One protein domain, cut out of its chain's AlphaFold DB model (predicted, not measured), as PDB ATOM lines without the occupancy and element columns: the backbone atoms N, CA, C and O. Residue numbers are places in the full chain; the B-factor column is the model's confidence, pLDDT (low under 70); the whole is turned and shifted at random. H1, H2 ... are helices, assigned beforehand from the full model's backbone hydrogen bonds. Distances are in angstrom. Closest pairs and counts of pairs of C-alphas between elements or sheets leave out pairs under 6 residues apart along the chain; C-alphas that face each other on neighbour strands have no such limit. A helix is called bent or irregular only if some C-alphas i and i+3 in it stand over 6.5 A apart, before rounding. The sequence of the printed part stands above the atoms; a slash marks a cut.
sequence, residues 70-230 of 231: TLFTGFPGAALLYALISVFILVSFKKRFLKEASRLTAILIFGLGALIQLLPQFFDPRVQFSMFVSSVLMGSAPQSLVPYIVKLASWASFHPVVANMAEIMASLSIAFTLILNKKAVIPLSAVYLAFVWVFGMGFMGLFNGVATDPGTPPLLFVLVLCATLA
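What this domain is: This is residues 70 to 230 of the 231 residues of an uncharacterized protein of Candidatus Marsarchaeota G1 archaeon OSP_B (UniProt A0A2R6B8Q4). Five helices, H1, H2, H6, H7 and H9, form an up-and-down bundle, each running against the one before it in the chain, and a hairpin of two further helices, H4 and H5, lies across one end of it. H2, H6, H7 and H9 make a ring of four in the bundle, where H2 crosses H9 steeply, and H1 packs on H2 and H9. The printed part has 161 residues with nine named helices, H1 to H9 in order along the chain, and no named strand; the class is all helix. The whole is compact, with a radius of gyration of the C-alphas of 16.0 A, and spans 49 by 34 by 24 A along its three main axes.

Where its parts are: After residues 70 to 77, H1 takes residues 78 to 92 and is 20.9 A long, beginning at C-alpha 78 at (-3.518, 49.757, 39.841). H2, residues 98 to 117, is 28.3 A long. H3 has four residues, 120 to 123, and is 5.6 A long. H4, residues 125 to 137, is 17.4 A long and irregular, but only just: C-alphas 132 and 135 are 6.8 A apart. H5, residues 146 to 158, is 18.3 A long. H6, residues 160 to 179, is 28.4 A long and begins at C-alpha 160 at (11.363, 34.120, 55.193). H7, residues 185 to 200, is 20.5 A long. H8 has four residues, 202 to 205, and is 6.1 A long. H9, residues 216 to 229, is 20.0 A long and ends at C-alpha 229 at (-6.300, 35.227, 23.849).

How they stand to each other: In the bundle of H1, H2, H6, H7 and H9, H1 and H2 form a helical hairpin at a shallow tilt of 25 degrees, touching with residues 88 to 92 of H1 and 98 to 102 of H2 alone; the closest C-alphas, of Ser 92 and Leu 98, are 5.8 A apart. H1 touches H9, the same way at 26 degrees, closest at the C-alphas of Ala 78 and Thr 216, 4.4 A. H2 touches H9 with residues 98 to 106 alone, at a steep tilt of 45 degrees, opposite ways; the C-alphas of Arg 103 and Ala 227 are closest, 4.3 A. H2 touches H6 at a shallow tilt of 20 degrees, opposite ways, closest at the C-alphas of Ile 107 and Ala 175, 4.6 A. H6 and H7 form a helical hairpin at a shallow tilt of 34.5 degrees, only just short of steep; the closest C-alphas, of Thr 177 and Val 185, are 5.6 A apart. H7 touches H9 at 4 degrees, opposite ways, closest at the C-alphas of Leu 193 and Pro 217, 5.2 A. H1 is apart from H6 and H7. H4 and H5 form a helical hairpin at a shallow tilt of 11 degrees; the C-alphas of Pro 125 and Ser 157 are closest, 4.1 A. H4 touches H7 about perpendicular, at 79 degrees, closest at the C-alphas of Phe 132 and Gly 200, 5.0 A. H3 touches H6, closest at the C-alphas of Phe 123 and Pro 160, 5.2 A. H8 only just touches H4, with 3 pairs of C-alphas within 8 A; those of Ser 135 and Gly 202 are closest, 5.3 A. Every O i to N i+4 pair is within hydrogen-bond range in H1, H2, H5, H6, H7 and H9, and 6 of 9 are in H4; H3 and H8 are too short for such a pair.

The domain as a whole: The two C-alphas farthest apart, of Lys 94 and Phe 158, are 52.0 A apart. The printed part has no cut and no long link; the links from H4 to H5, 8 residues, and from H8 to H9, 10 residues, are short, and the others between helices are tight. The mean pLDDT of the printed part is 92.8, and one residue, Arg 96, is under 70.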
ATOM      1  N   THR A  70       6.038  45.421  46.413       85.25
ATOM      2  CA  THR A  70       5.942  44.072  45.842       85.25
ATOM      3  C   THR A  70       4.605  43.860  45.156       85.25
ATOM      4  O   THR A  70       3.649  44.607  45.369       85.25
ATOM      5  N   LEU A  71       4.485  42.783  44.375       87.12
ATOM      6  CA  LEU A  71       3.186  42.375  43.830       87.12
ATOM      7  C   LEU A  71       2.137  42.143  44.937       87.12
ATOM      8  O   LEU A  71       0.958  42.381  44.696       87.12
ATOM      9  N   PHE A  72       2.557  41.739  46.145       86.94
ATOM     10  CA  PHE A  72       1.685  41.530  47.310       86.94
ATOM     11  C   PHE A  72       1.123  42.816  47.901       86.94
ATOM     12  O   PHE A  72       0.014  42.797  48.431       86.94
ATOM     13  N   THR A  73       1.849  43.922  47.767       86.62
ATOM     14  CA  THR A  73       1.430  45.242  48.249       86.62
ATOM     15  C   THR A  73       0.832  46.116  47.147       86.62
ATOM     16  O   THR A  73       0.354  47.210  47.428       86.62
ATOM     17  N   GLY A  74       0.785  45.623  45.904       87.75
ATOM     18  CA  GLY A  74       0.105  46.285  44.793       87.75
ATOM     19  C   GLY A  74       1.015  46.847  43.701       87.75
ATOM     20  O   GLY A  74       0.486  47.451  42.771       87.75
ATOM     21  N   PHE A  75       2.333  46.617  43.733       88.81
ATOM     22  CA  PHE A  75       3.252  46.998  42.647       88.81
ATOM     23  C   PHE A  75       2.742  46.518  41.270       88.81
ATOM     24  O   PHE A  75       2.301  45.375  41.159       88.81
ATOM     25  N   PRO A  76       2.842  47.315  40.190       90.62
ATOM     26  CA  PRO A  76       3.393  48.672  40.117       90.62
ATOM     27  C   PRO A  76       2.357  49.777  40.396       90.62
ATOM     28  O   PRO A  76       2.611  50.933  40.067       90.62
ATOM     29  N   GLY A  77       1.188  49.428  40.935       91.50
ATOM     30  CA  GLY A  77       0.045  50.315  41.136       91.50
ATOM     31  C   GLY A  77      -1.100  50.029  40.162       91.50
ATOM     32  O   GLY A  77      -0.876  49.795  38.968       91.50
ATOM     33  N   ALA A  78      -2.339  50.038  40.657       93.94
ATOM     34  CA  ALA A  78      -3.518  49.757  39.841       93.94
ATOM     35  C   ALA A  78      -3.769  50.893  38.840       93.94
ATOM     36  O   ALA A  78      -4.070  50.639  37.668       93.94
ATOM     37  N   ALA A  79      -3.555  52.143  39.261       94.56
ATOM     38  CA  ALA A  79      -3.738  53.325  38.426       94.56
ATOM     39  C   ALA A  79      -2.836  53.319  37.174       94.56
ATOM     40  O   ALA A  79      -3.298  53.652  36.074       94.56
ATOM     41  N   LEU A  80      -1.588  52.845  37.294       95.38
ATOM     42  CA  LEU A  80      -0.700  52.660  36.139       95.38
ATOM     43  C   LEU A  80      -1.251  51.616  35.167       95.38
ATOM     44  O   LEU A  80      -1.223  51.825  33.952       95.38
ATOM     45  N   LEU A  81      -1.763  50.494  35.678       95.69
ATOM     46  CA  LEU A  81      -2.328  49.441  34.834       95.69
ATOM     47  C   LEU A  81      -3.571  49.921  34.091       95.69
ATOM     48  O   LEU A  81      -3.686  49.661  32.894       95.69
ATOM     49  N   TYR A  82      -4.454  50.680  34.745       95.75
ATOM     50  CA  TYR A  82      -5.580  51.333  34.074       95.75
ATOM     51  C   TYR A  82      -5.114  52.251  32.942       95.75
ATOM     52  O   TYR A  82      -5.673  52.207  31.838       95.75
ATOM     53  N   ALA A  83      -4.066  53.043  33.181       96.38
ATOM     54  CA  ALA A  83      -3.524  53.935  32.169       96.38
ATOM     55  C   ALA A  83      -2.941  53.167  30.972       96.38
ATOM     56  O   ALA A  83      -3.277  53.460  29.821       96.38
ATOM     57  N   LEU A  84      -2.135  52.132  31.227       95.69
ATOM     58  CA  LEU A  84      -1.533  51.295  30.187       95.69
ATOM     59  C   LEU A  84      -2.584  50.533  29.374       95.69
ATOM     60  O   LEU A  84      -2.528  50.548  28.145       95.69
ATOM     61  N   ILE A  85      -3.570  49.919  30.032       94.88
ATOM     62  CA  ILE A  85      -4.670  49.215  29.359       94.88
ATOM     63  C   ILE A  85      -5.436  50.182  28.451       94.88
ATOM     64  O   ILE A  85      -5.704  49.854  27.292       94.88
ATOM     65  N   SER A  86      -5.718  51.396  28.929       95.19
ATOM     66  CA  SER A  86      -6.400  52.425  28.137       95.19
ATOM     67  C   SER A  86      -5.593  52.828  26.900       95.19
ATOM     68  O   SER A  86      -6.132  52.917  25.794       95.19
ATOM     69  N   VAL A  87      -4.275  52.997  27.044       94.50
ATOM     70  CA  VAL A  87      -3.365  53.259  25.919       94.50
ATOM     71  C   VAL A  87      -3.360  52.090  24.935       94.50
ATOM     72  O   VAL A  87      -3.452  52.309  23.726       94.50
ATOM     73  N   PHE A  88      -3.310  50.846  25.410       93.31
ATOM     74  CA  PHE A  88      -3.331  49.674  24.534       93.31
ATOM     75  C   PHE A  88      -4.629  49.581  23.739       93.31
ATOM     76  O   PHE A  88      -4.582  49.318  22.536       93.31
ATOM     77  N   ILE A  89      -5.773  49.871  24.362       91.12
ATOM     78  CA  ILE A  89      -7.062  49.952  23.670       91.12
ATOM     79  C   ILE A  89      -7.022  51.061  22.611       91.12
ATOM     80  O   ILE A  89      -7.372  50.808  21.455       91.12
ATOM     81  N   LEU A  90      -6.527  52.257  22.943       91.56
ATOM     82  CA  LEU A  90      -6.412  53.369  21.992       91.56
ATOM     83  C   LEU A  90      -5.567  53.014  20.771       91.56
ATOM     84  O   LEU A  90      -5.961  53.311  19.638       91.56
ATOM     85  N   VAL A  91      -4.417  52.369  20.972       87.56
ATOM     86  CA  VAL A  91      -3.548  52.023  19.846       87.56
ATOM     87  C   VAL A  91      -4.061  50.795  19.087       87.56
ATOM     88  O   VAL A  91      -3.851  50.703  17.874       87.56
ATOM     89  N   SER A  92      -4.831  49.914  19.738       86.00
ATOM     90  CA  SER A  92      -5.461  48.759  19.085       86.00
ATOM     91  C   SER A  92      -6.410  49.152  17.945       86.00
ATOM     92  O   SER A  92      -6.516  48.433  16.952       86.00
ATOM     93  N   PHE A  93      -7.025  50.342  18.013       81.94
ATOM     94  CA  PHE A  93      -7.841  50.880  16.918       81.94
ATOM     95  C   PHE A  93      -7.043  51.174  15.641       81.94
ATOM     96  O   PHE A  93      -7.638  51.262  14.567       81.94
ATOM     97  N   LYS A  94      -5.722  51.375  15.748       73.81
ATOM     98  CA  LYS A  94      -4.832  51.689  14.619       73.81
ATOM     99  C   LYS A  94      -3.974  50.499  14.188       73.81
ATOM    100  O   LYS A  94      -3.626  50.412  13.015       73.81
ATOM    101  N   LYS A  95      -3.593  49.611  15.111       72.06
ATOM    102  CA  LYS A  95      -2.694  48.473  14.854       72.06
ATOM    103  C   LYS A  95      -3.066  47.265  15.716       72.06
ATOM    104  O   LYS A  95      -3.404  47.417  16.883       72.06
ATOM    105  N   ARG A  96      -2.902  46.045  15.196       69.12
ATOM    106  CA  ARG A  96      -3.099  44.798  15.962       69.12
ATOM    107  C   ARG A  96      -1.832  44.378  16.713       69.12
ATOM    108  O   ARG A  96      -1.159  43.441  16.308       69.12
ATOM    109  N   PHE A  97      -1.494  45.076  17.795       84.62
ATOM    110  CA  PHE A  97      -0.403  44.652  18.692       84.62
ATOM    111  C   PHE A  97      -0.837  44.472  20.151       84.62
ATOM    112  O   PHE A  97       0.011  44.215  20.999       84.62
ATOM    113  N   LEU A  98      -2.142  44.554  20.452       89.19
ATOM    114  CA  LEU A  98      -2.679  44.423  21.815       89.19
ATOM    115  C   LEU A  98      -2.151  43.170  22.526       89.19
ATOM    116  O   LEU A  98      -1.747  43.250  23.683       89.19
ATOM    117  N   LYS A  99      -2.100  42.041  21.810       91.50
ATOM    118  CA  LYS A  99      -1.543  40.786  22.317       91.50
ATOM    119  C   LYS A  99      -0.082  40.938  22.742       91.50
ATOM    120  O   LYS A  99       0.267  40.601  23.867       91.50
ATOM    121  N   GLU A 100       0.754  41.461  21.848       91.56
ATOM    122  CA  GLU A 100       2.195  41.580  22.074       91.56
ATOM    123  C   GLU A 100       2.518  42.600  23.166       91.56
ATOM    124  O   GLU A 100       3.291  42.296  24.066       91.56
ATOM    125  N   ALA A 101       1.871  43.770  23.148       92.56
ATOM    126  CA  ALA A 101       2.038  44.772  24.199       92.56
ATOM    127  C   ALA A 101       1.604  44.232  25.564       92.56
ATOM    128  O   ALA A 101       2.371  44.314  26.516       92.56
ATOM    129  N   SER A 102       0.430  43.594  25.650       94.69
ATOM    130  CA  SER A 102      -0.034  42.993  26.909       94.69
ATOM    131  C   SER A 102       0.933  41.915  27.401       94.69
ATOM    132  O   SER A 102       1.215  41.838  28.595       94.69
ATOM    133  N   ARG A 103       1.484  41.108  26.483       95.19
ATOM    134  CA  ARG A 103       2.460  40.061  26.797       95.19
ATOM    135  C   ARG A 103       3.762  40.642  27.331       95.19
ATOM    136  O   ARG A 103       4.200  40.224  28.396       95.19
ATOM    137  N   LEU A 104       4.361  41.597  26.623       95.44
ATOM    138  CA  LEU A 104       5.613  42.235  27.030       95.44
ATOM    139  C   LEU A 104       5.457  42.977  28.358       95.44
ATOM    140  O   LEU A 104       6.313  42.843  29.226       95.44
ATOM    141  N   THR A 105       4.351  43.693  28.554       95.94
ATOM    142  CA  THR A 105       4.060  44.380  29.817       95.94
ATOM    143  C   THR A 105       3.868  43.401  30.969       95.94
ATOM    144  O   THR A 105       4.447  43.611  32.028       95.94
ATOM    145  N   ALA A 106       3.127  42.308  30.775       96.88
ATOM    146  CA  ALA A 106       2.981  41.286  31.807       96.88
ATOM    147  C   ALA A 106       4.332  40.624  32.139       96.88
ATOM    148  O   ALA A 106       4.675  40.515  33.314       96.88
ATOM    149  N   ILE A 107       5.135  40.252  31.131       97.62
ATOM    150  CA  ILE A 107       6.495  39.717  31.333       97.62
ATOM    151  C   ILE A 107       7.346  40.702  32.133       97.62
ATOM    152  O   ILE A 107       8.005  40.295  33.086       97.62
ATOM    153  N   LEU A 108       7.315  41.985  31.765       95.81
ATOM    154  CA  LEU A 108       8.077  43.026  32.437       95.81
ATOM    155  C   LEU A 108       7.654  43.158  33.901       95.81
ATOM    156  O   LEU A 108       8.514  43.171  34.768       95.81
ATOM    157  N   ILE A 109       6.355  43.212  34.198       95.12
ATOM    158  CA  ILE A 109       5.868  43.399  35.571       95.12
ATOM    159  C   ILE A 109       6.186  42.185  36.447       95.12
ATOM    160  O   ILE A 109       6.726  42.355  37.536       95.12
ATOM    161  N   PHE A 110       5.904  40.965  35.981       96.62
ATOM    162  CA  PHE A 110       6.228  39.755  36.744       96.62
ATOM    163  C   PHE A 110       7.741  39.555  36.885       96.62
ATOM    164  O   PHE A 110       8.213  39.168  37.953       96.62
ATOM    165  N   GLY A 111       8.509  39.847  35.833       95.12
ATOM    166  CA  GLY A 111       9.966  39.763  35.845       95.12
ATOM    167  C   GLY A 111      10.601  40.790  36.782       95.12
ATOM    168  O   GLY A 111      11.398  40.416  37.635       95.12
ATOM    169  N   LEU A 112      10.220  42.066  36.676       91.31
ATOM    170  CA  LEU A 112      10.696  43.123  37.573       91.31
ATOM    171  C   LEU A 112      10.267  42.866  39.018       91.31
ATOM    172  O   LEU A 112      11.094  43.009  39.909       91.31
ATOM    173  N   GLY A 113       9.027  42.426  39.251       90.56
ATOM    174  CA  GLY A 113       8.562  42.044  40.585       90.56
ATOM    175  C   GLY A 113       9.428  40.943  41.203       90.56
ATOM    176  O   GLY A 113       9.837  41.057  42.354       90.56
ATOM    177  N   ALA A 114       9.796  39.921  40.425       93.50
ATOM    178  CA  ALA A 114      10.714  38.879  40.882       93.50
ATOM    179  C   ALA A 114      12.132  39.406  41.160       93.50
ATOM    180  O   ALA A 114      12.752  39.002  42.139       93.50
ATOM    181  N   LEU A 115      12.649  40.303  40.314       90.62
ATOM    182  CA  LEU A 115      13.963  40.917  40.517       90.62
ATOM    183  C   LEU A 115      14.000  41.792  41.774       90.62
ATOM    184  O   LEU A 115      14.994  41.770  42.492       90.62
ATOM    185  N   ILE A 116      12.920  42.519  42.066       88.38
ATOM    186  CA  ILE A 116      12.781  43.292  43.304       88.38
ATOM    187  C   ILE A 116      12.810  42.350  44.514       88.38
ATOM    188  O   ILE A 116      13.567  42.608  45.448       88.38
ATOM    189  N   GLN A 117      12.110  41.209  44.460       90.69
ATOM    190  CA  GLN A 117      12.134  40.210  45.540       90.69
ATOM    191  C   GLN A 117      13.505  39.571  45.792       90.69
ATOM    192  O   GLN A 117      13.724  39.012  46.864       90.69
ATOM    193  N   LEU A 118      14.466  39.678  44.870       91.31
ATOM    194  CA  LEU A 118      15.842  39.236  45.124       91.31
ATOM    195  C   LEU A 118      16.618  40.179  46.054       91.31
ATOM    196  O   LEU A 118      17.701  39.809  46.514       91.31
ATOM    197  N   LEU A 119      16.108  41.381  46.343       89.88
ATOM    198  CA  LEU A 119      16.778  42.298  47.258       89.88
ATOM    199  C   LEU A 119      16.865  41.687  48.672       89.88
ATOM    200  O   LEU A 119      15.887  41.111  49.153       89.88
ATOM    201  N   PRO A 120      17.995  41.860  49.391       89.62
ATOM    202  CA  PRO A 120      18.227  41.204  50.683       89.62
ATOM    203  C   PRO A 120      17.139  41.453  51.732       89.62
ATOM    204  O   PRO A 120      16.855  40.580  52.547       89.62
ATOM    205  N   GLN A 121      16.500  42.625  51.693       87.00
ATOM    206  CA  GLN A 121      15.435  43.005  52.622       87.00
ATOM    207  C   GLN A 121      14.239  42.044  52.603       87.00
ATOM    208  O   GLN A 121      13.605  41.847  53.631       87.00
ATOM    209  N   PHE A 122      13.947  41.408  51.468       89.81
ATOM    210  CA  PHE A 122      12.821  40.481  51.344       89.81
ATOM    211  C   PHE A 122      13.064  39.129  51.999       89.81
ATOM    212  O   PHE A 122      12.130  38.355  52.183       89.81
ATOM    213  N   PHE A 123      14.302  38.858  52.403       92.56
ATOM    214  CA  PHE A 123      14.653  37.691  53.199       92.56
ATOM    215  C   PHE A 123      14.613  37.987  54.710       92.56
ATOM    216  O   PHE A 123      14.872  37.085  55.508       92.56
ATOM    217  N   ASP A 124      14.272  39.216  55.123       92.31
ATOM    218  CA  ASP A 124      14.109  39.587  56.531       92.31
ATOM    219  C   ASP A 124      12.722  39.145  57.064       92.31
ATOM    220  O   ASP A 124      11.690  39.499  56.479       92.31
ATOM    221  N   PRO A 125      12.660  38.420  58.201       93.88
ATOM    222  CA  PRO A 125      11.414  38.040  58.871       93.88
ATOM    223  C   PRO A 125      10.395  39.169  59.064       93.88
ATOM    224  O   PRO A 125       9.189  38.950  58.945       93.88
ATOM    225  N   ARG A 126      10.860  40.375  59.403       91.50
ATOM    226  CA  ARG A 126      10.016  41.536  59.721       91.50
ATOM    227  C   ARG A 126       9.343  42.074  58.470       91.50
ATOM    228  O   ARG A 126       8.177  42.446  58.523       91.50
ATOM    229  N   VAL A 127      10.084  42.087  57.366       89.19
ATOM    230  CA  VAL A 127       9.617  42.529  56.049       89.19
ATOM    231  C   VAL A 127       8.595  41.535  55.499       89.19
ATOM    232  O   VAL A 127       7.522  41.931  55.058       89.19
ATOM    233  N   GLN A 128       8.867  40.233  55.624       91.69
ATOM    234  CA  GLN A 128       7.908  39.186  55.263       91.69
ATOM    235  C   GLN A 128       6.618  39.285  56.086       91.69
ATOM    236  O   GLN A 128       5.522  39.234  55.535       91.69
ATOM    237  N   PHE A 129       6.718  39.509  57.399       92.38
ATOM    238  CA  PHE A 129       5.533  39.730  58.228       92.38
ATOM    239  C   PHE A 129       4.739  40.974  57.792       92.38
ATOM    240  O   PHE A 129       3.515  40.911  57.659       92.38
ATOM    241  N   SER A 130       5.421  42.106  57.570       89.75
ATOM    242  CA  SER A 130       4.770  43.380  57.240       89.75
ATOM    243  C   SER A 130       4.078  43.355  55.879       89.75
ATOM    244  O   SER A 130       2.992  43.920  55.757       89.75
ATOM    245  N   MET A 131       4.640  42.655  54.886       89.12
ATOM    246  CA  MET A 131       4.036  42.496  53.559       89.12
ATOM    247  C   MET A 131       2.620  41.925  53.632       89.12
ATOM    248  O   MET A 131       1.689  42.533  53.108       89.12
ATOM    249  N   PHE A 132       2.439  40.795  54.320       88.38
ATOM    250  CA  PHE A 132       1.137  40.127  54.405       88.38
ATOM    251  C   PHE A 132       0.165  40.839  55.356       88.38
ATOM    252  O   PHE A 132      -1.026  40.924  55.073       88.38
ATOM    253  N   VAL A 133       0.649  41.389  56.475       91.94
ATOM    254  CA  VAL A 133      -0.215  42.065  57.465       91.94
ATOM    255  C   VAL A 133      -0.610  43.483  57.033       91.94
ATOM    256  O   VAL A 133      -1.537  44.051  57.609       91.94
ATOM    257  N   SER A 134       0.016  44.046  55.995       87.19
ATOM    258  CA  SER A 134      -0.292  45.385  55.471       87.19
ATOM    259  C   SER A 134      -1.791  45.602  55.222       87.19
ATOM    260  O   SER A 134      -2.360  46.570  55.725       87.19
ATOM    261  N   SER A 135      -2.468  44.656  54.566       87.94
ATOM    262  CA  SER A 135      -3.914  44.723  54.309       87.94
ATOM    263  C   SER A 135      -4.776  44.713  55.576       87.94
ATOM    264  O   SER A 135      -5.848  45.318  55.625       87.94
ATOM    265  N   VAL A 136      -4.309  44.063  56.642       91.38
ATOM    266  CA  VAL A 136      -4.983  44.077  57.944       91.38
ATOM    267  C   VAL A 136      -4.816  45.444  58.606       91.38
ATOM    268  O   VAL A 136      -5.793  46.011  59.089       91.38
ATOM    269  N   LEU A 137      -3.602  46.001  58.594       87.44
ATOM    270  CA  LEU A 137      -3.297  47.301  59.206       87.44
ATOM    271  C   LEU A 137      -3.989  48.461  58.488       87.44
ATOM    272  O   LEU A 137      -4.410  49.418  59.132       87.44
ATOM    273  N   MET A 138      -4.138  48.360  57.167       84.00
ATOM    274  CA  MET A 138      -4.854  49.340  56.350       84.00
ATOM    275  C   MET A 138      -6.382  49.178  56.413       84.00
ATOM    276  O   MET A 138      -7.103  49.969  55.810       84.00
ATOM    277  N   GLY A 139      -6.897  48.168  57.125       85.81
ATOM    278  CA  GLY A 139      -8.335  47.908  57.238       85.81
ATOM    279  C   GLY A 139      -8.992  47.414  55.942       85.81
ATOM    280  O   GLY A 139     -10.222  47.387  55.845       85.81
ATOM    281  N   SER A 140      -8.199  47.012  54.945       87.25
ATOM    282  CA  SER A 140      -8.707  46.488  53.678       87.25
ATOM    283  C   SER A 140      -9.164  45.033  53.810       87.25
ATOM    284  O   SER A 140     -10.164  44.645  53.211       87.25
ATOM    285  N   ALA A 141      -8.510  44.231  54.650       91.81
ATOM    286  CA  ALA A 141      -8.891  42.836  54.852       91.81
ATOM    287  C   ALA A 141     -10.267  42.685  55.551       91.81
ATOM    288  O   ALA A 141     -10.514  43.311  56.588       91.81
ATOM    289  N   PRO A 142     -11.168  41.810  55.062       92.38
ATOM    290  CA  PRO A 142     -12.378  41.427  55.791       92.38
ATOM    291  C   PRO A 142     -12.047  40.800  57.152       92.38
ATOM    292  O   PRO A 142     -11.121  39.994  57.251       92.38
ATOM    293  N   GLN A 143     -12.838  41.093  58.192       91.81
ATOM    294  CA  GLN A 143     -12.569  40.617  59.563       91.81
ATOM    295  C   GLN A 143     -12.439  39.090  59.669       91.81
ATOM    296  O   GLN A 143     -11.596  38.590  60.410       91.81
ATOM    297  N   SER A 144     -13.227  38.343  58.894       92.88
ATOM    298  CA  SER A 144     -13.166  36.877  58.844       92.88
ATOM    299  C   SER A 144     -11.856  36.340  58.260       92.88
ATOM    300  O   SER A 144     -11.468  35.216  58.570       92.88
ATOM    301  N   LEU A 145     -11.165  37.126  57.430       93.94
ATOM    302  CA  LEU A 145      -9.922  36.737  56.767       93.94
ATOM    303  C   LEU A 145      -8.680  37.042  57.623       93.94
ATOM    304  O   LEU A 145      -7.650  36.382  57.468       93.94
ATOM    305  N   VAL A 146      -8.786  37.994  58.557       95.06
ATOM    306  CA  VAL A 146      -7.677  38.465  59.407       95.06
ATOM    307  C   VAL A 146      -6.908  37.323  60.089       95.06
ATOM    308  O   VAL A 146      -5.683  37.311  59.968       95.06
ATOM    309  N   PRO A 147      -7.543  36.324  60.743       96.81
ATOM    310  CA  PRO A 147      -6.797  35.249  61.404       96.81
ATOM    311  C   PRO A 147      -5.926  34.439  60.436       96.81
ATOM    312  O   PRO A 147      -4.834  34.002  60.795       96.81
ATOM    313  N   TYR A 148      -6.391  34.252  59.198       96.94
ATOM    314  CA  TYR A 148      -5.672  33.494  58.177       96.94
ATOM    315  C   TYR A 148      -4.500  34.289  57.601       96.94
ATOM    316  O   TYR A 148      -3.423  33.721  57.429       96.94
ATOM    317  N   ILE A 149      -4.681  35.593  57.367       95.88
ATOM    318  CA  ILE A 149      -3.598  36.487  56.929       95.88
ATOM    319  C   ILE A 149      -2.514  36.571  58.002       95.88
ATOM    320  O   ILE A 149      -1.341  36.380  57.696       95.88
ATOM    321  N   VAL A 150      -2.887  36.777  59.268       96.56
ATOM    322  CA  VAL A 150      -1.921  36.844  60.375       96.56
ATOM    323  C   VAL A 150      -1.177  35.518  60.528       96.56
ATOM    324  O   VAL A 150       0.042  35.518  60.673       96.56
ATOM    325  N   LYS A 151      -1.870  34.375  60.420       97.50
ATOM    326  CA  LYS A 151      -1.225  33.054  60.455       97.50
ATOM    327  C   LYS A 151      -0.226  32.868  59.309       97.50
ATOM    328  O   LYS A 151       0.867  32.355  59.547       97.50
ATOM    329  N   LEU A 152      -0.588  33.268  58.090       96.81
ATOM    330  CA  LEU A 152       0.304  33.225  56.929       96.81
ATOM    331  C   LEU A 152       1.522  34.130  57.138       96.81
ATOM    332  O   LEU A 152       2.645  33.686  56.925       96.81
ATOM    333  N   ALA A 153       1.309  35.354  57.615       95.44
ATOM    334  CA  ALA A 153       2.378  36.304  57.886       95.44
ATOM    335  C   ALA A 153       3.350  35.797  58.956       95.44
ATOM    336  O   ALA A 153       4.563  35.888  58.782       95.44
ATOM    337  N   SER A 154       2.835  35.214  60.044       97.00
ATOM    338  CA  SER A 154       3.662  34.562  61.061       97.00
ATOM    339  C   SER A 154       4.445  33.389  60.476       97.00
ATOM    340  O   SER A 154       5.627  33.238  60.758       97.00
ATOM    341  N   TRP A 155       3.824  32.553  59.641       98.00
ATOM    342  CA  TRP A 155       4.543  31.457  58.990       98.00
ATOM    343  C   TRP A 155       5.668  31.971  58.080       98.00
ATOM    344  O   TRP A 155       6.786  31.451  58.155       98.00
ATOM    345  N   ALA A 156       5.390  33.005  57.282       96.38
ATOM    346  CA  ALA A 156       6.356  33.636  56.389       96.38
ATOM    347  C   ALA A 156       7.514  34.272  57.167       96.38
ATOM    348  O   ALA A 156       8.663  34.133  56.763       96.38
ATOM    349  N   SER A 157       7.254  34.881  58.326       96.00
ATOM    350  CA  SER A 157       8.311  35.451  59.166       96.00
ATOM    351  C   SER A 157       9.199  34.391  59.824       96.00
ATOM    352  O   SER A 157      10.394  34.622  59.993       96.00
ATOM    353  N   PHE A 158       8.661  33.213  60.157       97.75
ATOM    354  CA  PHE A 158       9.468  32.082  60.631       97.75
ATOM    355  C   PHE A 158      10.263  31.398  59.507       97.75
ATOM    356  O   PHE A 158      11.283  30.769  59.784       97.75
ATOM    357  N   HIS A 159       9.828  31.526  58.249       97.81
ATOM    358  CA  HIS A 159      10.448  30.883  57.084       97.81
ATOM    359  C   HIS A 159      10.663  31.873  55.922       97.81
ATOM    360  O   HIS A 159      10.225  31.604  54.799       97.81
ATOM    361  N   PRO A 160      11.362  33.003  56.140       95.94
ATOM    362  CA  PRO A 160      11.363  34.120  55.193       95.94
ATOM    363  C   PRO A 160      12.012  33.758  53.859       95.94
ATOM    364  O   PRO A 160      11.547  34.179  52.806       95.94
ATOM    365  N   VAL A 161      13.042  32.906  53.886       97.62
ATOM    366  CA  VAL A 161      13.693  32.409  52.669       97.62
ATOM    367  C   VAL A 161      12.725  31.580  51.834       97.62
ATOM    368  O   VAL A 161      12.642  31.772  50.627       97.62
ATOM    369  N   VAL A 162      11.970  30.675  52.461       97.88
ATOM    370  CA  VAL A 162      11.030  29.802  51.746       97.88
ATOM    371  C   VAL A 162       9.868  30.614  51.183       97.88
ATOM    372  O   VAL A 162       9.518  30.431  50.020       97.88
ATOM    373  N   ALA A 163       9.305  31.523  51.984       96.19
ATOM    374  CA  ALA A 163       8.225  32.406  51.561       96.19
ATOM    375  C   ALA A 163       8.652  33.263  50.362       96.19
ATOM    376  O   ALA A 163       8.060  33.152  49.290       96.19
ATOM    377  N   ASN A 164       9.755  34.006  50.491       96.31
ATOM    378  CA  ASN A 164      10.235  34.881  49.427       96.31
ATOM    379  C   ASN A 164      10.619  34.109  48.153       96.31
ATOM    380  O   ASN A 164      10.268  34.502  47.040       96.31
ATOM    381  N   MET A 165      11.287  32.955  48.291       97.75
ATOM    382  CA  MET A 165      11.616  32.114  47.138       97.75
ATOM    383  C   MET A 165      10.364  31.594  46.427       97.75
ATOM    384  O   MET A 165      10.366  31.516  45.200       97.75
ATOM    385  N   ALA A 166       9.289  31.271  47.150       96.44
ATOM    386  CA  ALA A 166       8.029  30.871  46.527       96.44
ATOM    387  C   ALA A 166       7.423  32.007  45.683       96.44
ATOM    388  O   ALA A 166       6.949  31.756  44.574       96.44
ATOM    389  N   GLU A 167       7.495  33.255  46.152       94.62
ATOM    390  CA  GLU A 167       7.010  34.433  45.420       94.62
ATOM    391  C   GLU A 167       7.824  34.719  44.154       94.62
ATOM    392  O   GLU A 167       7.258  34.942  43.074       94.62
ATOM    393  N   ILE A 168       9.156  34.656  44.267       96.88
ATOM    394  CA  ILE A 168      10.082  34.786  43.137       96.88
ATOM    395  C   ILE A 168       9.768  33.711  42.098       96.88
ATOM    396  O   ILE A 168       9.568  34.017  40.921       96.88
ATOM    397  N   MET A 169       9.678  32.452  42.528       97.94
ATOM    398  CA  MET A 169       9.434  31.324  41.633       97.94
ATOM    399  C   MET A 169       8.062  31.406  40.970       97.94
ATOM    400  O   MET A 169       7.962  31.121  39.776       97.94
ATOM    401  N   ALA A 170       7.015  31.830  41.681       97.25
ATOM    402  CA  ALA A 170       5.692  32.030  41.096       97.25
ATOM    403  C   ALA A 170       5.716  33.120  40.011       97.25
ATOM    404  O   ALA A 170       5.260  32.891  38.887       97.25
ATOM    405  N   SER A 171       6.324  34.269  40.311       96.88
ATOM    406  CA  SER A 171       6.427  35.403  39.386       96.88
ATOM    407  C   SER A 171       7.268  35.061  38.150       96.88
ATOM    408  O   SER A 171       6.826  35.275  37.017       96.88
ATOM    409  N   LEU A 172       8.436  34.435  38.332       97.56
ATOM    410  CA  LEU A 172       9.286  33.978  37.228       97.56
ATOM    411  C   LEU A 172       8.620  32.883  36.398       97.56
ATOM    412  O   LEU A 172       8.730  32.906  35.174       97.56
ATOM    413  N   SER A 173       7.893  31.952  37.023       98.06
ATOM    414  CA  SER A 173       7.170  30.904  36.296       98.06
ATOM    415  C   SER A 173       6.118  31.507  35.368       98.06
ATOM    416  O   SER A 173       5.996  31.076  34.220       98.06
ATOM    417  N   ILE A 174       5.396  32.539  35.811       98.25
ATOM    418  CA  ILE A 174       4.431  33.261  34.970       98.25
ATOM    419  C   ILE A 174       5.150  33.984  33.827       98.25
ATOM    420  O   ILE A 174       4.786  33.783  32.666       98.25
ATOM    421  N   ALA A 175       6.191  34.768  34.128       97.81
ATOM    422  CA  ALA A 175       6.959  35.502  33.121       97.81
ATOM    423  C   ALA A 175       7.560  34.562  32.061       97.81
ATOM    424  O   ALA A 175       7.410  34.785  30.860       97.81
ATOM    425  N   PHE A 176       8.168  33.456  32.487       98.06
ATOM    426  CA  PHE A 176       8.754  32.462  31.596       98.06
ATOM    427  C   PHE A 176       7.694  31.752  30.747       98.06
ATOM    428  O   PHE A 176       7.859  31.594  29.538       98.06
ATOM    429  N   THR A 177       6.552  31.394  31.337       97.81
ATOM    430  CA  THR A 177       5.446  30.765  30.596       97.81
ATOM    431  C   THR A 177       4.849  31.714  29.545       97.81
ATOM    432  O   THR A 177       4.463  31.260  28.461       97.81
ATOM    433  N   LEU A 178       4.827  33.028  29.814       97.25
ATOM    434  CA  LEU A 178       4.461  34.066  28.839       97.25
ATOM    435  C   LEU A 178       5.477  34.180  27.699       97.25
ATOM    436  O   LEU A 178       5.060  34.247  26.542       97.25
ATOM    437  N   ILE A 179       6.781  34.155  27.998       96.94
ATOM    438  CA  ILE A 179       7.857  34.146  26.986       96.94
ATOM    439  C   ILE A 179       7.696  32.938  26.059       96.94
ATOM    440  O   ILE A 179       7.725  33.073  24.836       96.94
ATOM    441  N   LEU A 180       7.431  31.762  26.634       96.56
ATOM    442  CA  LEU A 180       7.173  30.531  25.885       96.56
ATOM    443  C   LEU A 180       5.796  30.495  25.200       96.56
ATOM    444  O   LEU A 180       5.485  29.522  24.505       96.56
ATOM    445  N   ASN A 181       4.964  31.523  25.398       92.00
ATOM    446  CA  ASN A 181       3.631  31.671  24.816       92.00
ATOM    447  C   ASN A 181       2.723  30.449  25.069       92.00
ATOM    448  O   ASN A 181       1.991  29.991  24.185       92.00
ATOM    449  N   LYS A 182       2.797  29.870  26.274       93.88
ATOM    450  CA  LYS A 182       2.023  28.680  26.650       93.88
ATOM    451  C   LYS A 182       0.725  29.079  27.347       93.88
ATOM    452  O   LYS A 182       0.718  29.898  28.258       93.88
ATOM    453  N   LYS A 183      -0.379  28.410  26.994       93.94
ATOM    454  CA  LYS A 183      -1.706  28.651  27.600       93.94
ATOM    455  C   LYS A 183      -1.781  28.313  29.095       93.94
ATOM    456  O   LYS A 183      -2.654  28.833  29.780       93.94
ATOM    457  N   ALA A 184      -0.853  27.495  29.600       96.00
ATOM    458  CA  ALA A 184      -0.742  27.164  31.021       96.00
ATOM    459  C   ALA A 184      -0.522  28.399  31.920       96.00
ATOM    460  O   ALA A 184      -0.807  28.335  33.112       96.00
ATOM    461  N   VAL A 185      -0.094  29.539  31.357       97.69
ATOM    462  CA  VAL A 185       0.018  30.798  32.107       97.69
ATOM    463  C   VAL A 185      -1.325  31.251  32.690       97.69
ATOM    464  O   VAL A 185      -1.343  31.849  33.759       97.69
ATOM    465  N   ILE A 186      -2.455  30.956  32.034       97.94
ATOM    466  CA  ILE A 186      -3.774  31.408  32.499       97.94
ATOM    467  C   ILE A 186      -4.097  30.810  33.877       97.94
ATOM    468  O   ILE A 186      -4.234  31.589  34.816       97.94
ATOM    469  N   PRO A 187      -4.170  29.476  34.066       98.00
ATOM    470  CA  PRO A 187      -4.439  28.918  35.391       98.00
ATOM    471  C   PRO A 187      -3.335  29.246  36.408       98.00
ATOM    472  O   PRO A 187      -3.649  29.519  37.562       98.00
ATOM    473  N   LEU A 188      -2.064  29.286  35.988       97.62
ATOM    474  CA  LEU A 188      -0.945  29.629  36.873       97.62
ATOM    475  C   LEU A 188      -1.083  31.048  37.452       97.62
ATOM    476  O   LEU A 188      -1.030  31.240  38.665       97.62
ATOM    477  N   SER A 189      -1.294  32.035  36.580       97.75
ATOM    478  CA  SER A 189      -1.490  33.429  36.985       97.75
ATOM    479  C   SER A 189      -2.799  33.631  37.738       97.75
ATOM    480  O   SER A 189      -2.805  34.394  38.691       97.75
ATOM    481  N   ALA A 190      -3.878  32.925  37.383       98.31
ATOM    482  CA  ALA A 190      -5.147  33.008  38.099       98.31
ATOM    483  C   ALA A 190      -4.989  32.613  39.573       98.31
ATOM    484  O   ALA A 190      -5.415  33.354  40.454       98.31
ATOM    485  N   VAL A 191      -4.338  31.476  39.844       98.12
ATOM    486  CA  VAL A 191      -4.112  30.991  41.215       98.12
ATOM    487  C   VAL A 191      -3.209  31.948  41.987       98.12
ATOM    488  O   VAL A 191      -3.552  32.352  43.096       98.12
ATOM    489  N   TYR A 192      -2.081  32.346  41.395       97.81
ATOM    490  CA  TYR A 192      -1.135  33.241  42.056       97.81
ATOM    491  C   TYR A 192      -1.738  34.624  42.334       97.81
ATOM    492  O   TYR A 192      -1.687  35.101  43.462       97.81
ATOM    493  N   LEU A 193      -2.367  35.253  41.340       98.00
ATOM    494  CA  LEU A 193      -2.966  36.577  41.495       98.00
ATOM    495  C   LEU A 193      -4.179  36.554  42.429       98.00
ATOM    496  O   LEU A 193      -4.371  37.513  43.167       98.00
ATOM    497  N   ALA A 194      -4.963  35.471  42.459       97.69
ATOM    498  CA  ALA A 194      -6.017  35.310  43.458       97.69
ATOM    499  C   ALA A 194      -5.436  35.223  44.875       97.69
ATOM    500  O   ALA A 194      -5.943  35.877  45.783       97.69
ATOM    501  N   PHE A 195      -4.347  34.474  45.064       96.81
ATOM    502  CA  PHE A 195      -3.652  34.404  46.349       96.81
ATOM    503  C   PHE A 195      -3.139  35.782  46.792       96.81
ATOM    504  O   PHE A 195      -3.433  36.211  47.904       96.81
ATOM    505  N   VAL A 196      -2.456  36.505  45.902       95.75
ATOM    506  CA  VAL A 196      -1.979  37.883  46.121       95.75
ATOM    507  C   VAL A 196      -3.138  38.816  46.490       95.75
ATOM    508  O   VAL A 196      -3.058  39.565  47.461       95.75
ATOM    509  N   TRP A 197      -4.243  38.749  45.749       95.56
ATOM    510  CA  TRP A 197      -5.400  39.615  45.956       95.56
ATOM    511  C   TRP A 197      -6.068  39.398  47.312       95.56
ATOM    512  O   TRP A 197      -6.434  40.361  47.984       95.56
ATOM    513  N   VAL A 198      -6.200  38.139  47.727       95.00
ATOM    514  CA  VAL A 198      -6.843  37.761  48.988       95.00
ATOM    515  C   VAL A 198      -5.910  38.012  50.170       95.00
ATOM    516  O   VAL A 198      -6.281  38.722  51.100       95.00
ATOM    517  N   PHE A 199      -4.705  37.442  50.143       93.69
ATOM    518  CA  PHE A 199      -3.822  37.392  51.309       93.69
ATOM    519  C   PHE A 199      -2.815  38.537  51.386       93.69
ATOM    520  O   PHE A 199      -2.397  38.884  52.485       93.69
ATOM    521  N   GLY A 200      -2.425  39.117  50.251       91.31
ATOM    522  CA  GLY A 200      -1.586  40.316  50.222       91.31
ATOM    523  C   GLY A 200      -2.426  41.574  50.405       91.31
ATOM    524  O   GLY A 200      -2.214  42.340  51.338       91.31
ATOM    525  N   MET A 201      -3.441  41.744  49.551       91.94
ATOM    526  CA  MET A 201      -4.175  43.010  49.437       91.94
ATOM    527  C   MET A 201      -5.522  43.048  50.170       91.94
ATOM    528  O   MET A 201      -6.139  44.111  50.236       91.94
ATOM    529  N   GLY A 202      -6.016  41.927  50.706       92.56
ATOM    530  CA  GLY A 202      -7.309  41.888  51.396       92.56
ATOM    531  C   GLY A 202      -8.477  42.320  50.502       92.56
ATOM    532  O   GLY A 202      -9.336  43.080  50.934       92.56
ATOM    533  N   PHE A 203      -8.492  41.907  49.231       92.88
ATOM    534  CA  PHE A 203      -9.423  42.390  48.198       92.88
ATOM    535  C   PHE A 203      -9.376  43.907  47.962       92.88
ATOM    536  O   PHE A 203     -10.366  44.487  47.520       92.88
ATOM    537  N   MET A 204      -8.269  44.567  48.312       91.12
ATOM    538  CA  MET A 204      -8.111  46.027  48.277       91.12
ATOM    539  C   MET A 204      -9.123  46.794  49.156       91.12
ATOM    540  O   MET A 204      -9.171  48.017  49.125       91.12
ATOM    541  N   GLY A 205      -9.921  46.104  49.988       89.62
ATOM    542  CA  GLY A 205     -10.950  46.733  50.822       89.62
ATOM    543  C   GLY A 205     -12.334  46.843  50.189       89.62
ATOM    544  O   GLY A 205     -13.188  47.553  50.727       89.62
ATOM    545  N   LEU A 206     -12.586  46.132  49.081       91.12
ATOM    546  CA  LEU A 206     -13.869  46.153  48.362       91.12
ATOM    547  C   LEU A 206     -15.076  45.849  49.260       91.12
ATOM    548  O   LEU A 206     -16.138  46.439  49.089       91.12
ATOM    549  N   PHE A 207     -14.918  44.949  50.232       88.12
ATOM    550  CA  PHE A 207     -16.009  44.525  51.115       88.12
ATOM    551  C   PHE A 207     -16.219  45.432  52.333       88.12
ATOM    552  O   PHE A 207     -17.230  45.299  53.018       88.12
ATOM    553  N   ASN A 208     -15.297  46.365  52.586       84.88
ATOM    554  CA  ASN A 208     -15.309  47.230  53.768       84.88
ATOM    555  C   ASN A 208     -15.549  48.711  53.416       84.88
ATOM    556  O   ASN A 208     -15.525  49.562  54.301       84.88
ATOM    557  N   GLY A 209     -15.775  49.033  52.135       81.81
ATOM    558  CA  GLY A 209     -16.098  50.390  51.676       81.81
ATOM    559  C   GLY A 209     -14.920  51.370  51.669       81.81
ATOM    560  O   GLY A 209     -15.142  52.576  51.605       81.81
ATOM    561  N   VAL A 210     -13.685  50.867  51.748       83.94
ATOM    562  CA  VAL A 210     -12.458  51.688  51.704       83.94
ATOM    563  C   VAL A 210     -11.768  51.661  50.339       83.94
ATOM    564  O   VAL A 210     -10.906  52.493  50.078       83.94
ATOM    565  N   ALA A 211     -12.153  50.724  49.467       86.62
ATOM    566  CA  ALA A 211     -11.607  50.600  48.121       86.62
ATOM    567  C   ALA A 211     -12.278  51.555  47.128       86.62
ATOM    568  O   ALA A 211     -13.503  51.694  47.124       86.62
ATOM    569  N   THR A 212     -11.482  52.114  46.220       84.94
ATOM    570  CA  THR A 212     -11.944  52.809  45.005       84.94
ATOM    571  C   THR A 212     -11.984  51.887  43.788       84.94
ATOM    572  O   THR A 212     -12.710  52.143  42.832       84.94
ATOM    573  N   ASP A 213     -11.232  50.788  43.824       89.50
ATOM    574  CA  ASP A 213     -11.043  49.858  42.715       89.50
ATOM    575  C   ASP A 213     -10.608  48.470  43.252       89.50
ATOM    576  O   ASP A 213     -10.348  48.318  44.450       89.50
ATOM    577  N   PRO A 214     -10.572  47.410  42.422       91.38
ATOM    578  CA  PRO A 214     -10.255  46.065  42.886       91.38
ATOM    579  C   PRO A 214      -8.749  45.812  43.076       91.38
ATOM    580  O   PRO A 214      -8.377  44.721  43.506       91.38
ATOM    581  N   GLY A 215      -7.880  46.774  42.771       92.69
ATOM    582  CA  GLY A 215      -6.434  46.679  42.888       92.69
ATOM    583  C   GLY A 215      -5.740  46.052  41.676       92.69
ATOM    584  O   GLY A 215      -6.328  45.717  40.644       92.69
ATOM    585  N   THR A 216      -4.434  45.868  41.826       95.00
ATOM    586  CA  THR A 216      -3.510  45.410  40.782       95.00
ATOM    587  C   THR A 216      -3.784  43.987  40.249       95.00
ATOM    588  O   THR A 216      -3.736  43.802  39.027       95.00
ATOM    589  N   PRO A 217      -4.087  42.956  41.073       96.25
ATOM    590  CA  PRO A 217      -4.108  41.571  40.595       96.25
ATOM    591  C   PRO A 217      -5.164  41.279  39.515       96.25
ATOM    592  O   PRO A 217      -4.805  40.663  38.507       96.25
ATOM    593  N   PRO A 218      -6.427  41.745  39.620       96.88
ATOM    594  CA  PRO A 218      -7.406  41.558  38.547       96.88
ATOM    595  C   PRO A 218      -6.982  42.200  37.220       96.88
ATOM    596  O   PRO A 218      -7.184  41.611  36.157       96.88
ATOM    597  N   LEU A 219      -6.334  43.368  37.262       96.88
ATOM    598  CA  LEU A 219      -5.847  44.065  36.066       96.88
ATOM    599  C   LEU A 219      -4.678  43.325  35.409       96.88
ATOM    600  O   LEU A 219      -4.653  43.171  34.184       96.88
ATOM    601  N   LEU A 220      -3.745  42.794  36.205       97.12
ATOM    602  CA  LEU A 220      -2.678  41.929  35.696       97.12
ATOM    603  C   LEU A 220      -3.238  40.657  35.065       97.12
ATOM    604  O   LEU A 220      -2.753  40.229  34.017       97.12
ATOM    605  N   PHE A 221      -4.285  40.074  35.648       97.94
ATOM    606  CA  PHE A 221      -4.916  38.894  35.068       97.94
ATOM    607  C   PHE A 221      -5.567  39.205  33.715       97.94
ATOM    608  O   PHE A 221      -5.391  38.446  32.761       97.94
ATOM    609  N   VAL A 222      -6.235  40.358  33.579       96.50
ATOM    610  CA  VAL A 222      -6.755  40.833  32.284       96.50
ATOM    611  C   VAL A 222      -5.629  40.999  31.260       96.50
ATOM    612  O   VAL A 222      -5.783  40.561  30.120       96.50
ATOM    613  N   LEU A 223      -4.475  41.552  31.647       95.75
ATOM    614  CA  LEU A 223      -3.309  41.633  30.761       95.75
ATOM    615  C   LEU A 223      -2.816  40.246  30.326       95.75
ATOM    616  O   LEU A 223      -2.518  40.059  29.148       95.75
ATOM    617  N   VAL A 224      -2.788  39.256  31.223       97.19
ATOM    618  CA  VAL A 224      -2.425  37.868  30.878       97.19
ATOM    619  C   VAL A 224      -3.442  37.239  29.915       97.19
ATOM    620  O   VAL A 224      -3.053  36.573  28.948       97.19
ATOM    621  N   LEU A 225      -4.740  37.476  30.115       96.50
ATOM    622  CA  LEU A 225      -5.780  37.031  29.184       96.50
ATOM    623  C   LEU A 225      -5.603  37.684  27.810       96.50
ATOM    624  O   LEU A 225      -5.632  36.990  26.795       96.50
ATOM    625  N   CYS A 226      -5.339  38.988  27.748       93.75
ATOM    626  CA  CYS A 226      -5.056  39.685  26.493       93.75
ATOM    627  C   CYS A 226      -3.780  39.160  25.818       93.75
ATOM    628  O   CYS A 226      -3.784  38.896  24.618       93.75
ATOM    629  N   ALA A 227      -2.710  38.927  26.579       93.25
ATOM    630  CA  ALA A 227      -1.443  38.390  26.085       93.25
ATOM    631  C   ALA A 227      -1.586  37.009  25.422       93.25
ATOM    632  O   ALA A 227      -0.809  36.648  24.536       93.25
ATOM    633  N   THR A 228      -2.585  36.230  25.835       92.25
ATOM    634  CA  THR A 228      -2.791  34.851  25.380       92.25
ATOM    635  C   THR A 228      -3.919  34.712  24.360       92.25
ATOM    636  O   THR A 228      -3.758  33.993  23.369       92.25
ATOM    637  N   LEU A 229      -5.039  35.405  24.576       90.50
ATOM    638  CA  LEU A 229      -6.300  35.227  23.849       90.50
ATOM    639  C   LEU A 229      -6.593  36.325  22.818       90.50
ATOM    640  O   LEU A 229      -7.424  36.091  21.938       90.50
ATOM    641  N   ALA A 230      -5.949  37.497  22.896       82.56
ATOM    642  CA  ALA A 230      -6.193  38.559  21.920       82.56
ATOM    643  C   ALA A 230      -5.776  38.122  20.503       82.56
ATOM    644  O   ALA A 230      -4.832  37.345  20.323       82.56
TER     645      ALA A 230